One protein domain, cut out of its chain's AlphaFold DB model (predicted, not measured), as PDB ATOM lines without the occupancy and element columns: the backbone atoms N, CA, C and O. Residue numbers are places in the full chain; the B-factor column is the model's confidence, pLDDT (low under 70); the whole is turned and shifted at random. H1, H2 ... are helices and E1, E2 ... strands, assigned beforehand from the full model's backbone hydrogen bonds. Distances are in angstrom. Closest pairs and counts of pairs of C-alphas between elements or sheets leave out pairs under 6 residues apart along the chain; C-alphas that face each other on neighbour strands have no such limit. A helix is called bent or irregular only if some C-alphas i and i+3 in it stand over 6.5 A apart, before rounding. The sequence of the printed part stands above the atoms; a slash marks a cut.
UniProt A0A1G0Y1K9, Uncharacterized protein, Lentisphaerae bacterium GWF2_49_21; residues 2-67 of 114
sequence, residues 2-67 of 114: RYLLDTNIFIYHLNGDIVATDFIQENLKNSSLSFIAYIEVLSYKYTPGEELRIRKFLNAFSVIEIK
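AT A GLANCE: This is residues 2 to 67 of the 114 residues of an uncharacterized protein of Lentisphaerae bacterium GWF2_49_21 (UniProt A0A1G0Y1K9). A small wall of three short parallel strands has its four helices to one side of it, in an arc of contacts that runs H2, H1, H3, H4. H3 stands on the sheet and folds back with H4 as a helical hairpin, H1 packs on H3, and H2 packs on H1 at the other end of the arc. The printed part has 66 residues with four named helices and three named strands, in the order E1 H1 H2 E2 H3 H4 E3, and the sheet's order is E1 E2 E3. It is mostly helix and compact, with a radius of gyration of the C-alphas of 11.3 A, and flat in outline, spanning 32 by 32 by 17 A.

IN THESE COORDINATES: Begin in the sheet at C-alpha 31, (9.289, -0.009, 116.482), where E2 starts; it covers residues 31 to 34 and is 10.5 A long. Beside it find E1, residues 3 to 5, from C-alpha 3 at (8.638, -0.899, 121.015), and E3, residues 62 to 64, ending at C-alpha 64, (11.064, -10.334, 114.922). H1 is residues 7 to 14, 10.6 A long, and H3 is residues 35 to 42, 10.8 A. H2, residues 18 to 30, measures 18.8 A and is irregular, with C-alphas 26 and 29 8.3 A apart. H4, residues 48 to 58, measures 15.3 A.

HOW THE PARTS SIT: Look first at inner strand E2. E1 is parallel to it at 46 degrees, with N 5 and O 32 2.8 A apart, within hydrogen-bond range. E3 is parallel to it at 38 degrees, with N 64 and O 33 at 2.8 A. Two strand-helix-strand units, parallel neighbour strands with helices between them in the chain, are E1, H1 H2, E2 and E2, H3 H4, E3; both crossovers are right-handed. H3 is on the sheet, over E2, and stands up from it at 72 degrees to a local plane fitted to just 6 C-alphas. H2 only grazes the sheet with residues 23 to 30, while H1 and H4 are not on it. H3 touches H1, closest at C-alphas 37 and 7, 5.1 A, the same way at a steep tilt of 36 degrees, only just past shallow. With residues 20 to 21 alone, H2 touches H1, closest at C-alphas 21 and 13, 5.0 A; their tilt is steep, 63 degrees, opposite ways. In the hairpin H3 and H4 touch, closest at C-alphas 42 and 51, 7.1 A, at a shallow tilt of 31 degrees, opposite ways. The helix packing is only just mostly crossed, 1 of 3 touching pairs being at a shallow tilt. H2 is apart from H3 and H4. Every O i to N i+4 pair is within hydrogen-bond range in H1, H3 and H4, and 7 of 9 are in H2.

THE WHOLE: The two C-alphas farthest apart, those of Ile 18 and Lys 67, are 33.5 A from each other. The printed part has no cut, and each link between its named elements is tight. Its mean pLDDT is 94.1, and no printed residue is under 70.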
ATOM      1  N   ARG A   2      12.786  -0.115 120.594       91.62
ATOM      2  CA  ARG A   2      12.196   0.239 121.893       91.62
ATOM      3  C   ARG A   2      10.785  -0.324 122.068       91.62
ATOM      4  O   ARG A   2      10.420  -0.652 123.189       91.62
ATOM      5  N   TYR A   3      10.029  -0.455 120.980       95.69
ATOM      6  CA  TYR A   3       8.638  -0.899 121.015       95.69
ATOM      7  C   TYR A   3       8.456  -2.148 120.162       95.69
ATOM      8  O   TYR A   3       8.931  -2.184 119.031       95.69
ATOM      9  N   LEU A   4       7.758  -3.145 120.702       95.62
ATOM     10  CA  LEU A   4       7.211  -4.269 119.949       95.62
ATOM     11  C   LEU A   4       5.710  -4.025 119.808       95.62
ATOM     12  O   LEU A   4       5.001  -3.968 120.811       95.62
ATOM     13  N   LEU A   5       5.253  -3.819 118.580       95.38
ATOM     14  CA  LEU A   5       3.875  -3.459 118.290       95.38
ATOM     15  C   LEU A   5       3.013  -4.709 118.152       95.38
ATOM     16  O   LEU A   5       3.345  -5.634 117.409       95.38
ATOM     17  N   ASP A   6       1.897  -4.693 118.871       94.25
ATOM     18  CA  ASP A   6       0.827  -5.676 118.767       94.25
ATOM     19  C   ASP A   6      -0.068  -5.385 117.549       94.25
ATOM     20  O   ASP A   6      -0.167  -4.248 117.075       94.25
ATOM     21  N   THR A   7      -0.772  -6.410 117.076       94.00
ATOM     22  CA  THR A   7      -1.732  -6.370 115.966       94.00
ATOM     23  C   THR A   7      -2.777  -5.266 116.160       94.00
ATOM     24  O   THR A   7      -3.132  -4.578 115.203       94.00
ATOM     25  N   ASN A   8      -3.210  -5.007 117.398       92.88
ATOM     26  CA  ASN A   8      -4.203  -3.974 117.713       92.88
ATOM     27  C   ASN A   8      -3.791  -2.560 117.277       92.88
ATOM     28  O   ASN A   8      -4.608  -1.836 116.712       92.88
ATOM     29  N   ILE A   9      -2.524  -2.177 117.468       95.62
ATOM     30  CA  ILE A   9      -2.019  -0.859 117.038       95.62
ATOM     31  C   ILE A   9      -2.152  -0.707 115.518       95.62
ATOM     32  O   ILE A   9      -2.565   0.344 115.027       95.62
ATOM     33  N   PHE A  10      -1.855  -1.771 114.770       95.19
ATOM     34  CA  PHE A  10      -1.989  -1.768 113.318       95.19
ATOM     35  C   PHE A  10      -3.453  -1.705 112.882       95.19
ATOM     36  O   PHE A  10      -3.777  -0.933 111.985       95.19
ATOM     37  N   ILE A  11      -4.350  -2.447 113.536       91.50
ATOM     38  CA  ILE A  11      -5.792  -2.397 113.252       91.50
ATOM     39  C   ILE A  11      -6.336  -0.980 113.473       91.50
ATOM     40  O   ILE A  11      -7.056  -0.461 112.621       91.50
ATOM     41  N   TYR A  12      -5.978  -0.333 114.583       95.00
ATOM     42  CA  TYR A  12      -6.413   1.034 114.869       95.00
ATOM     43  C   TYR A  12      -5.891   2.027 113.832       95.00
ATOM     44  O   TYR A  12      -6.675   2.804 113.287       95.00
ATOM     45  N   HIS A  13      -4.609   1.941 113.479       94.81
ATOM     46  CA  HIS A  13      -4.038   2.761 112.415       94.81
ATOM     47  C   HIS A  13      -4.762   2.570 111.072       94.81
ATOM     48  O   HIS A  13      -5.140   3.547 110.429       94.81
ATOM     49  N   LEU A  14      -5.020   1.321 110.666       92.25
ATOM     50  CA  LEU A  14      -5.721   1.012 109.414       92.25
ATOM     51  C   LEU A  14      -7.178   1.504 109.410       92.25
ATOM     52  O   LEU A  14      -7.707   1.838 108.351       92.25
ATOM     53  N   ASN A  15      -7.803   1.608 110.585       91.69
ATOM     54  CA  ASN A  15      -9.132   2.194 110.760       91.69
ATOM     55  C   ASN A  15      -9.123   3.734 110.847       91.69
ATOM     56  O   ASN A  15     -10.189   4.338 110.973       91.69
ATOM     57  N   GLY A  16      -7.953   4.373 110.754       91.88
ATOM     58  CA  GLY A  16      -7.804   5.827 110.798       91.88
ATOM     59  C   GLY A  16      -7.798   6.420 112.208       91.88
ATOM     60  O   GLY A  16      -8.070   7.610 112.359       91.88
ATOM     61  N   ASP A  17      -7.507   5.620 113.237       97.31
ATOM     62  CA  ASP A  17      -7.311   6.135 114.590       97.31
ATOM     63  C   ASP A  17      -6.078   7.048 114.633       97.31
ATOM     64  O   ASP A  17      -4.968   6.645 114.265       97.31
ATOM     65  N   ILE A  18      -6.285   8.295 115.062       96.50
ATOM     66  CA  ILE A  18      -5.237   9.318 115.051       96.50
ATOM     67  C   ILE A  18      -4.146   9.025 116.080       96.50
ATOM     68  O   ILE A  18      -2.973   9.177 115.773       96.50
ATOM     69  N   VAL A  19      -4.505   8.508 117.258       96.94
ATOM     70  CA  VAL A  19      -3.552   8.242 118.342       96.94
ATOM     71  C   VAL A  19      -2.611   7.111 117.940       96.94
ATOM     72  O   VAL A  19      -1.396   7.218 118.105       96.94
ATOM     73  N   ALA A  20      -3.156   6.040 117.361       95.94
ATOM     74  CA  ALA A  20      -2.350   4.944 116.833       95.94
ATOM     75  C   ALA A  20      -1.473   5.405 115.660       95.94
ATOM     76  O   ALA A  20      -0.306   5.023 115.565       95.94
ATOM     77  N   THR A  21      -2.022   6.240 114.777       96.00
ATOM     78  CA  THR A  21      -1.297   6.771 113.618       96.00
ATOM     79  C   THR A  21      -0.119   7.643 114.037       96.00
ATOM     80  O   THR A  21       0.995   7.407 113.568       96.00
ATOM     81  N   ASP A  22      -0.340   8.589 114.944       97.62
ATOM     82  CA  ASP A  22       0.689   9.496 115.448       97.62
ATOM     83  C   ASP A  22       1.782   8.706 116.171       97.62
ATOM     84  O   ASP A  22       2.967   8.848 115.861       97.62
ATOM     85  N   PHE A  23       1.393   7.761 117.036       96.88
ATOM     86  CA  PHE A  23       2.348   6.899 117.728       96.88
ATOM     87  C   PHE A  23       3.249   6.128 116.753       96.88
ATOM     88  O   PHE A  23       4.468   6.076 116.942       96.88
ATOM     89  N   ILE A  24       2.668   5.535 115.702       95.81
ATOM     90  CA  ILE A  24       3.427   4.805 114.682       95.81
ATOM     91  C   ILE A  24       4.365   5.745 113.924       95.81
ATOM     92  O   ILE A  24       5.525   5.392 113.722       95.81
ATOM     93  N   GLN A  25       3.895   6.922 113.509       95.25
ATOM     94  CA  GLN A  25       4.706   7.871 112.746       95.25
ATOM     95  C   GLN A  25       5.903   8.380 113.558       95.25
ATOM     96  O   GLN A  25       7.029   8.375 113.058       95.25
ATOM     97  N   GLU A  26       5.683   8.745 114.819       96.69
ATOM     98  CA  GLU A  26       6.729   9.245 115.717       96.69
ATOM     99  C   GLU A  26       7.759   8.165 116.081       96.69
ATOM    100  O   GLU A  26       8.944   8.457 116.263       96.69
ATOM    101  N   ASN A  27       7.334   6.898 116.155       95.62
ATOM    102  CA  ASN A  27       8.163   5.797 116.649       95.62
ATOM    103  C   ASN A  27       8.567   4.781 115.575       95.62
ATOM    104  O   ASN A  27       9.168   3.765 115.919       95.62
ATOM    105  N   LEU A  28       8.307   5.044 114.291       92.88
ATOM    106  CA  LEU A  28       8.467   4.074 113.200       92.88
ATOM    107  C   LEU A  28       9.831   3.364 113.223       92.88
ATOM    108  O   LEU A  28       9.904   2.140 113.252       92.88
ATOM    109  N   LYS A  29      10.922   4.137 113.295       93.62
ATOM    110  CA  LYS A  29      12.305   3.616 113.302       93.62
ATOM    111  C   LYS A  29      12.679   2.871 114.589       93.62
ATOM    112  O   LYS A  29      13.661   2.132 114.614       93.62
ATOM    113  N   ASN A  30      11.929   3.092 115.665       95.00
ATOM    114  CA  ASN A  30      12.158   2.497 116.979       95.00
ATOM    115  C   ASN A  30      11.210   1.328 117.273       95.00
ATOM    116  O   ASN A  30      11.338   0.711 118.337       95.00
ATOM    117  N   SER A  31      10.316   1.012 116.343       95.88
ATOM    118  CA  SER A  31       9.289  -0.009 116.482       95.88
ATOM    119  C   SER A  31       9.633  -1.272 115.702       95.88
ATOM    120  O   SER A  31      10.256  -1.247 114.640       95.88
ATOM    121  N   SER A  32       9.206  -2.394 116.251       96.06
ATOM    122  CA  SER A  32       9.283  -3.719 115.661       96.06
ATOM    123  C   SER A  32       7.915  -4.372 115.692       96.06
ATOM    124  O   SER A  32       7.027  -3.928 116.417       96.06
ATOM    125  N   LEU A  33       7.741  -5.432 114.916       95.50
ATOM    126  CA  LEU A  33       6.544  -6.263 114.986       95.50
ATOM    127  C   LEU A  33       6.950  -7.731 115.011       95.50
ATOM    128  O   LEU A  33       7.996  -8.098 114.474       95.50
ATOM    129  N   SER A  34       6.149  -8.579 115.645       95.25
ATOM    130  CA  SER A  34       6.402 -10.020 115.630       95.25
ATOM    131  C   SER A  34       5.975 -10.617 114.290       95.25
ATOM    132  O   SER A  34       5.024 -10.147 113.664       95.25
ATOM    133  N   PHE A  35       6.635 -11.689 113.851       94.25
ATOM    134  CA  PHE A  35       6.198 -12.418 112.657       94.25
ATOM    135  C   PHE A  35       4.737 -12.886 112.769       94.25
ATOM    136  O   PHE A  35       4.012 -12.881 111.780       94.25
ATOM    137  N   ILE A  36       4.273 -13.217 113.979       93.88
ATOM    138  CA  ILE A  36       2.863 -13.546 114.227       93.88
ATOM    139  C   ILE A  36       1.969 -12.343 113.910       93.88
ATOM    140  O   ILE A  36       1.062 -12.476 113.094       93.88
ATOM    141  N   ALA A  37       2.271 -11.163 114.461       95.12
ATOM    142  CA  ALA A  37       1.501  -9.947 114.201       95.12
ATOM    143  C   ALA A  37       1.496  -9.581 112.707       95.12
ATOM    144  O   ALA A  37       0.471  -9.171 112.169       95.12
ATOM    145  N   TYR A  38       2.612  -9.797 111.997       95.81
ATOM    146  CA  TYR A  38       2.677  -9.621 110.541       95.81
ATOM    147  C   TYR A  38       1.616 -10.460 109.816       95.81
ATOM    148  O   TYR A  38       0.889  -9.957 108.958       95.81
ATOM    149  N   ILE A  39       1.527 -11.747 110.164       94.62
ATOM    150  CA  ILE A  39       0.576 -12.680 109.560       94.62
ATOM    151  C   ILE A  39      -0.854 -12.340 109.969       94.62
ATOM    152  O   ILE A  39      -1.736 -12.346 109.115       94.62
ATOM    153  N   GLU A  40      -1.092 -11.992 111.232       94.38
ATOM    154  CA  GLU A  40      -2.419 -11.600 111.710       94.38
ATOM    155  C   GLU A  40      -2.942 -10.376 110.961       94.38
ATOM    156  O   GLU A  40      -4.058 -10.417 110.439       94.38
ATOM    157  N   VAL A  41      -2.123  -9.327 110.817       95.25
ATOM    158  CA  VAL A  41      -2.504  -8.124 110.063       95.25
ATOM    159  C   VAL A  41      -2.767  -8.454 108.596       95.25
ATOM    160  O   VAL A  41      -3.667  -7.871 108.014       95.25
ATOM    161  N   LEU A  42      -2.050  -9.394 107.981       94.88
ATOM    162  CA  LEU A  42      -2.309  -9.792 106.590       94.88
ATOM    163  C   LEU A  42      -3.443 -10.812 106.424       94.88
ATOM    164  O   LEU A  42      -3.902 -11.019 105.305       94.88
ATOM    165  N   SER A  43      -3.905 -11.442 107.504       93.88
ATOM    166  CA  SER A  43      -4.979 -12.444 107.453       93.88
ATOM    167  C   SER A  43      -6.376 -11.841 107.258       93.88
ATOM    168  O   SER A  43      -7.330 -12.559 106.947       93.88
ATOM    169  N   TYR A  44      -6.512 -10.522 107.423       90.94
ATOM    170  CA  TYR A  44      -7.755  -9.804 107.163       90.94
ATOM    171  C   TYR A  44      -8.106  -9.785 105.670       90.94
ATOM    172  O   TYR A  44      -7.266  -9.930 104.782       90.94
ATOM    173  N   LYS A  45      -9.396  -9.588 105.382       92.12
ATOM    174  CA  LYS A  45      -9.891  -9.519 104.006       92.12
ATOM    175  C   LYS A  45      -9.580  -8.155 103.405       92.12
ATOM    176  O   LYS A  45     -10.251  -7.177 103.725       92.12
ATOM    177  N   TYR A  46      -8.623  -8.131 102.490       91.56
ATOM    178  CA  TYR A  46      -8.263  -6.958 101.706       91.56
ATOM    179  C   TYR A  46      -8.484  -7.203 100.221       91.56
ATOM    180  O   TYR A  46      -8.416  -8.332  99.732       91.56
ATOM    181  N   THR A  47      -8.712  -6.130  99.477       95.50
ATOM    182  CA  THR A  47      -8.516  -6.169  98.029       95.50
ATOM    183  C   THR A  47      -7.020  -6.333  97.713       95.50
ATOM    184  O   THR A  47      -6.176  -5.896  98.502       95.50
ATOM    185  N   PRO A  48      -6.645  -6.871  96.536       93.31
ATOM    186  CA  PRO A  48      -5.233  -7.025  96.169       93.31
ATOM    187  C   PRO A  48      -4.420  -5.720  96.247       93.31
ATOM    188  O   PRO A  48      -3.243  -5.722  96.604       93.31
ATOM    189  N   GLY A  49      -5.049  -4.577  95.944       94.56
ATOM    190  CA  GLY A  49      -4.408  -3.263  96.044       94.56
ATOM    191  C   GLY A  49      -4.193  -2.790  97.485       94.56
ATOM    192  O   GLY A  49      -3.181  -2.153  97.777       94.56
ATOM    193  N   GLU A  50      -5.117  -3.097  98.394       92.81
ATOM    194  CA  GLU A  50      -4.976  -2.800  99.825       92.81
ATOM    195  C   GLU A  50      -3.912  -3.679 100.470       92.81
ATOM    196  O   GLU A  50      -3.033  -3.154 101.149       92.81
ATOM    197  N   GLU A  51      -3.928  -4.981 100.182       94.44
ATOM    198  CA  GLU A  51      -2.935  -5.918 100.700       94.44
ATOM    199  C   GLU A  51      -1.515  -5.492 100.303       94.44
ATOM    200  O   GLU A  51      -0.612  -5.457 101.138       94.44
ATOM    201  N   LEU A  52      -1.315  -5.072  99.047       95.50
ATOM    202  CA  LEU A  52      -0.025  -4.565  98.582       95.50
ATOM    203  C   LEU A  52       0.434  -3.327  99.371       95.50
ATOM    204  O   LEU A  52       1.621  -3.201  99.682       95.50
ATOM    205  N   ARG A  53      -0.482  -2.406  99.692       94.38
ATOM    206  CA  ARG A  53      -0.170  -1.217 100.503       94.38
ATOM    207  C   ARG A  53       0.190  -1.600 101.934       94.38
ATOM    208  O   ARG A  53       1.181  -1.096 102.454       94.38
ATOM    209  N   ILE A  54      -0.560  -2.523 102.530       95.44
ATOM    210  CA  ILE A  54      -0.318  -3.006 103.892       95.44
ATOM    211  C   ILE A  54       1.028  -3.721 103.972       95.44
ATOM    212  O   ILE A  54       1.819  -3.413 104.854       95.44
ATOM    213  N   ARG A  55       1.362  -4.589 103.009       95.75
ATOM    214  CA  ARG A  55       2.685  -5.233 102.944       95.75
ATOM    215  C   ARG A  55       3.813  -4.207 102.879       95.75
ATOM    216  O   ARG A  55       4.777  -4.321 103.627       95.75
ATOM    217  N   LYS A  56       3.692  -3.181 102.028       95.31
ATOM    218  CA  LYS A  56       4.693  -2.099 101.947       95.31
ATOM    219  C   LYS A  56       4.846  -1.354 103.271       95.31
ATOM    220  O   LYS A  56       5.966  -1.045 103.656       95.31
ATOM    221  N   PHE A  57       3.736  -1.087 103.953       95.12
ATOM    222  CA  PHE A  57       3.730  -0.446 105.261       95.12
ATOM    223  C   PHE A  57       4.391  -1.322 106.337       95.12
ATOM    224  O   PHE A  57       5.310  -0.866 107.009       95.12
ATOM    225  N   LEU A  58       4.002  -2.594 106.454       95.19
ATOM    226  CA  LEU A  58       4.576  -3.523 107.434       95.19
ATOM    227  C   LEU A  58       6.071  -3.782 107.190       95.19
ATOM    228  O   LEU A  58       6.826  -3.965 108.141       95.19
ATOM    229  N   ASN A  59       6.526  -3.727 105.935       94.12
ATOM    230  CA  ASN A  59       7.942  -3.856 105.582       94.12
ATOM    231  C   ASN A  59       8.810  -2.674 106.056       94.12
ATOM    232  O   ASN A  59      10.034  -2.763 105.989       94.12
ATOM    233  N   ALA A  60       8.212  -1.571 106.521       93.56
ATOM    234  CA  ALA A  60       8.955  -0.475 107.144       93.56
ATOM    235  C   ALA A  60       9.426  -0.812 108.572       93.56
ATOM    236  O   ALA A  60      10.299  -0.127 109.104       93.56
ATOM    237  N   PHE A  61       8.868  -1.859 109.186       94.81
ATOM    238  CA  PHE A  61       9.245  -2.332 110.513       94.81
ATOM    239  C   PHE A  61      10.248  -3.475 110.408       94.81
ATOM    240  O   PHE A  61      10.233  -4.267 109.465       94.81
ATOM    241  N   SER A  62      11.091  -3.619 111.428       93.56
ATOM    242  CA  SER A  62      11.875  -4.842 111.565       93.56
ATOM    243  C   SER A  62      11.016  -5.930 112.213       93.56
ATOM    244  O   SER A  62      10.461  -5.752 113.302       93.56
ATOM    245  N   VAL A  63      10.887  -7.043 111.492       94.00
ATOM    246  CA  VAL A  63      10.098  -8.208 111.891       94.00
ATOM    247  C   VAL A  63      10.941  -9.114 112.781       94.00
ATOM    248  O   VAL A  63      12.038  -9.522 112.399       94.00
ATOM    249  N   ILE A  64      10.429  -9.427 113.968       93.12
ATOM    250  CA  ILE A  64      11.064 -10.334 114.922       93.12
ATOM    251  C   ILE A  64      10.462 -11.726 114.756       93.12
ATOM    252  O   ILE A  64       9.271 -11.945 114.984       93.12
ATOM    253  N   GLU A  65      11.309 -12.679 114.389       88.50
ATOM    254  CA  GLU A  65      10.963 -14.094 114.374       88.50
ATOM    255  C   GLU A  65      11.051 -14.681 115.783       88.50
ATOM    256  O   GLU A  65      12.017 -14.456 116.516       88.50
ATOM    257  N   ILE A  66      10.054 -15.483 116.150       81.69
ATOM    258  CA  ILE A  66      10.109 -16.260 117.383       81.69
ATOM    259  C   ILE A  66      10.975 -17.480 117.103       81.69
ATOM    260  O   ILE A  66      10.559 -18.423 116.433       81.69
ATOM    261  N   LYS A  67      12.193 -17.467 117.632       81.75
ATOM    262  CA  LYS A  67      13.007 -18.677 117.726       81.75
ATOM    263  C   LYS A  67      12.565 -19.429 118.973       81.75
ATOM    264  O   LYS A  67      12.380 -18.808 120.018       81.75
TER     265      LYS A  67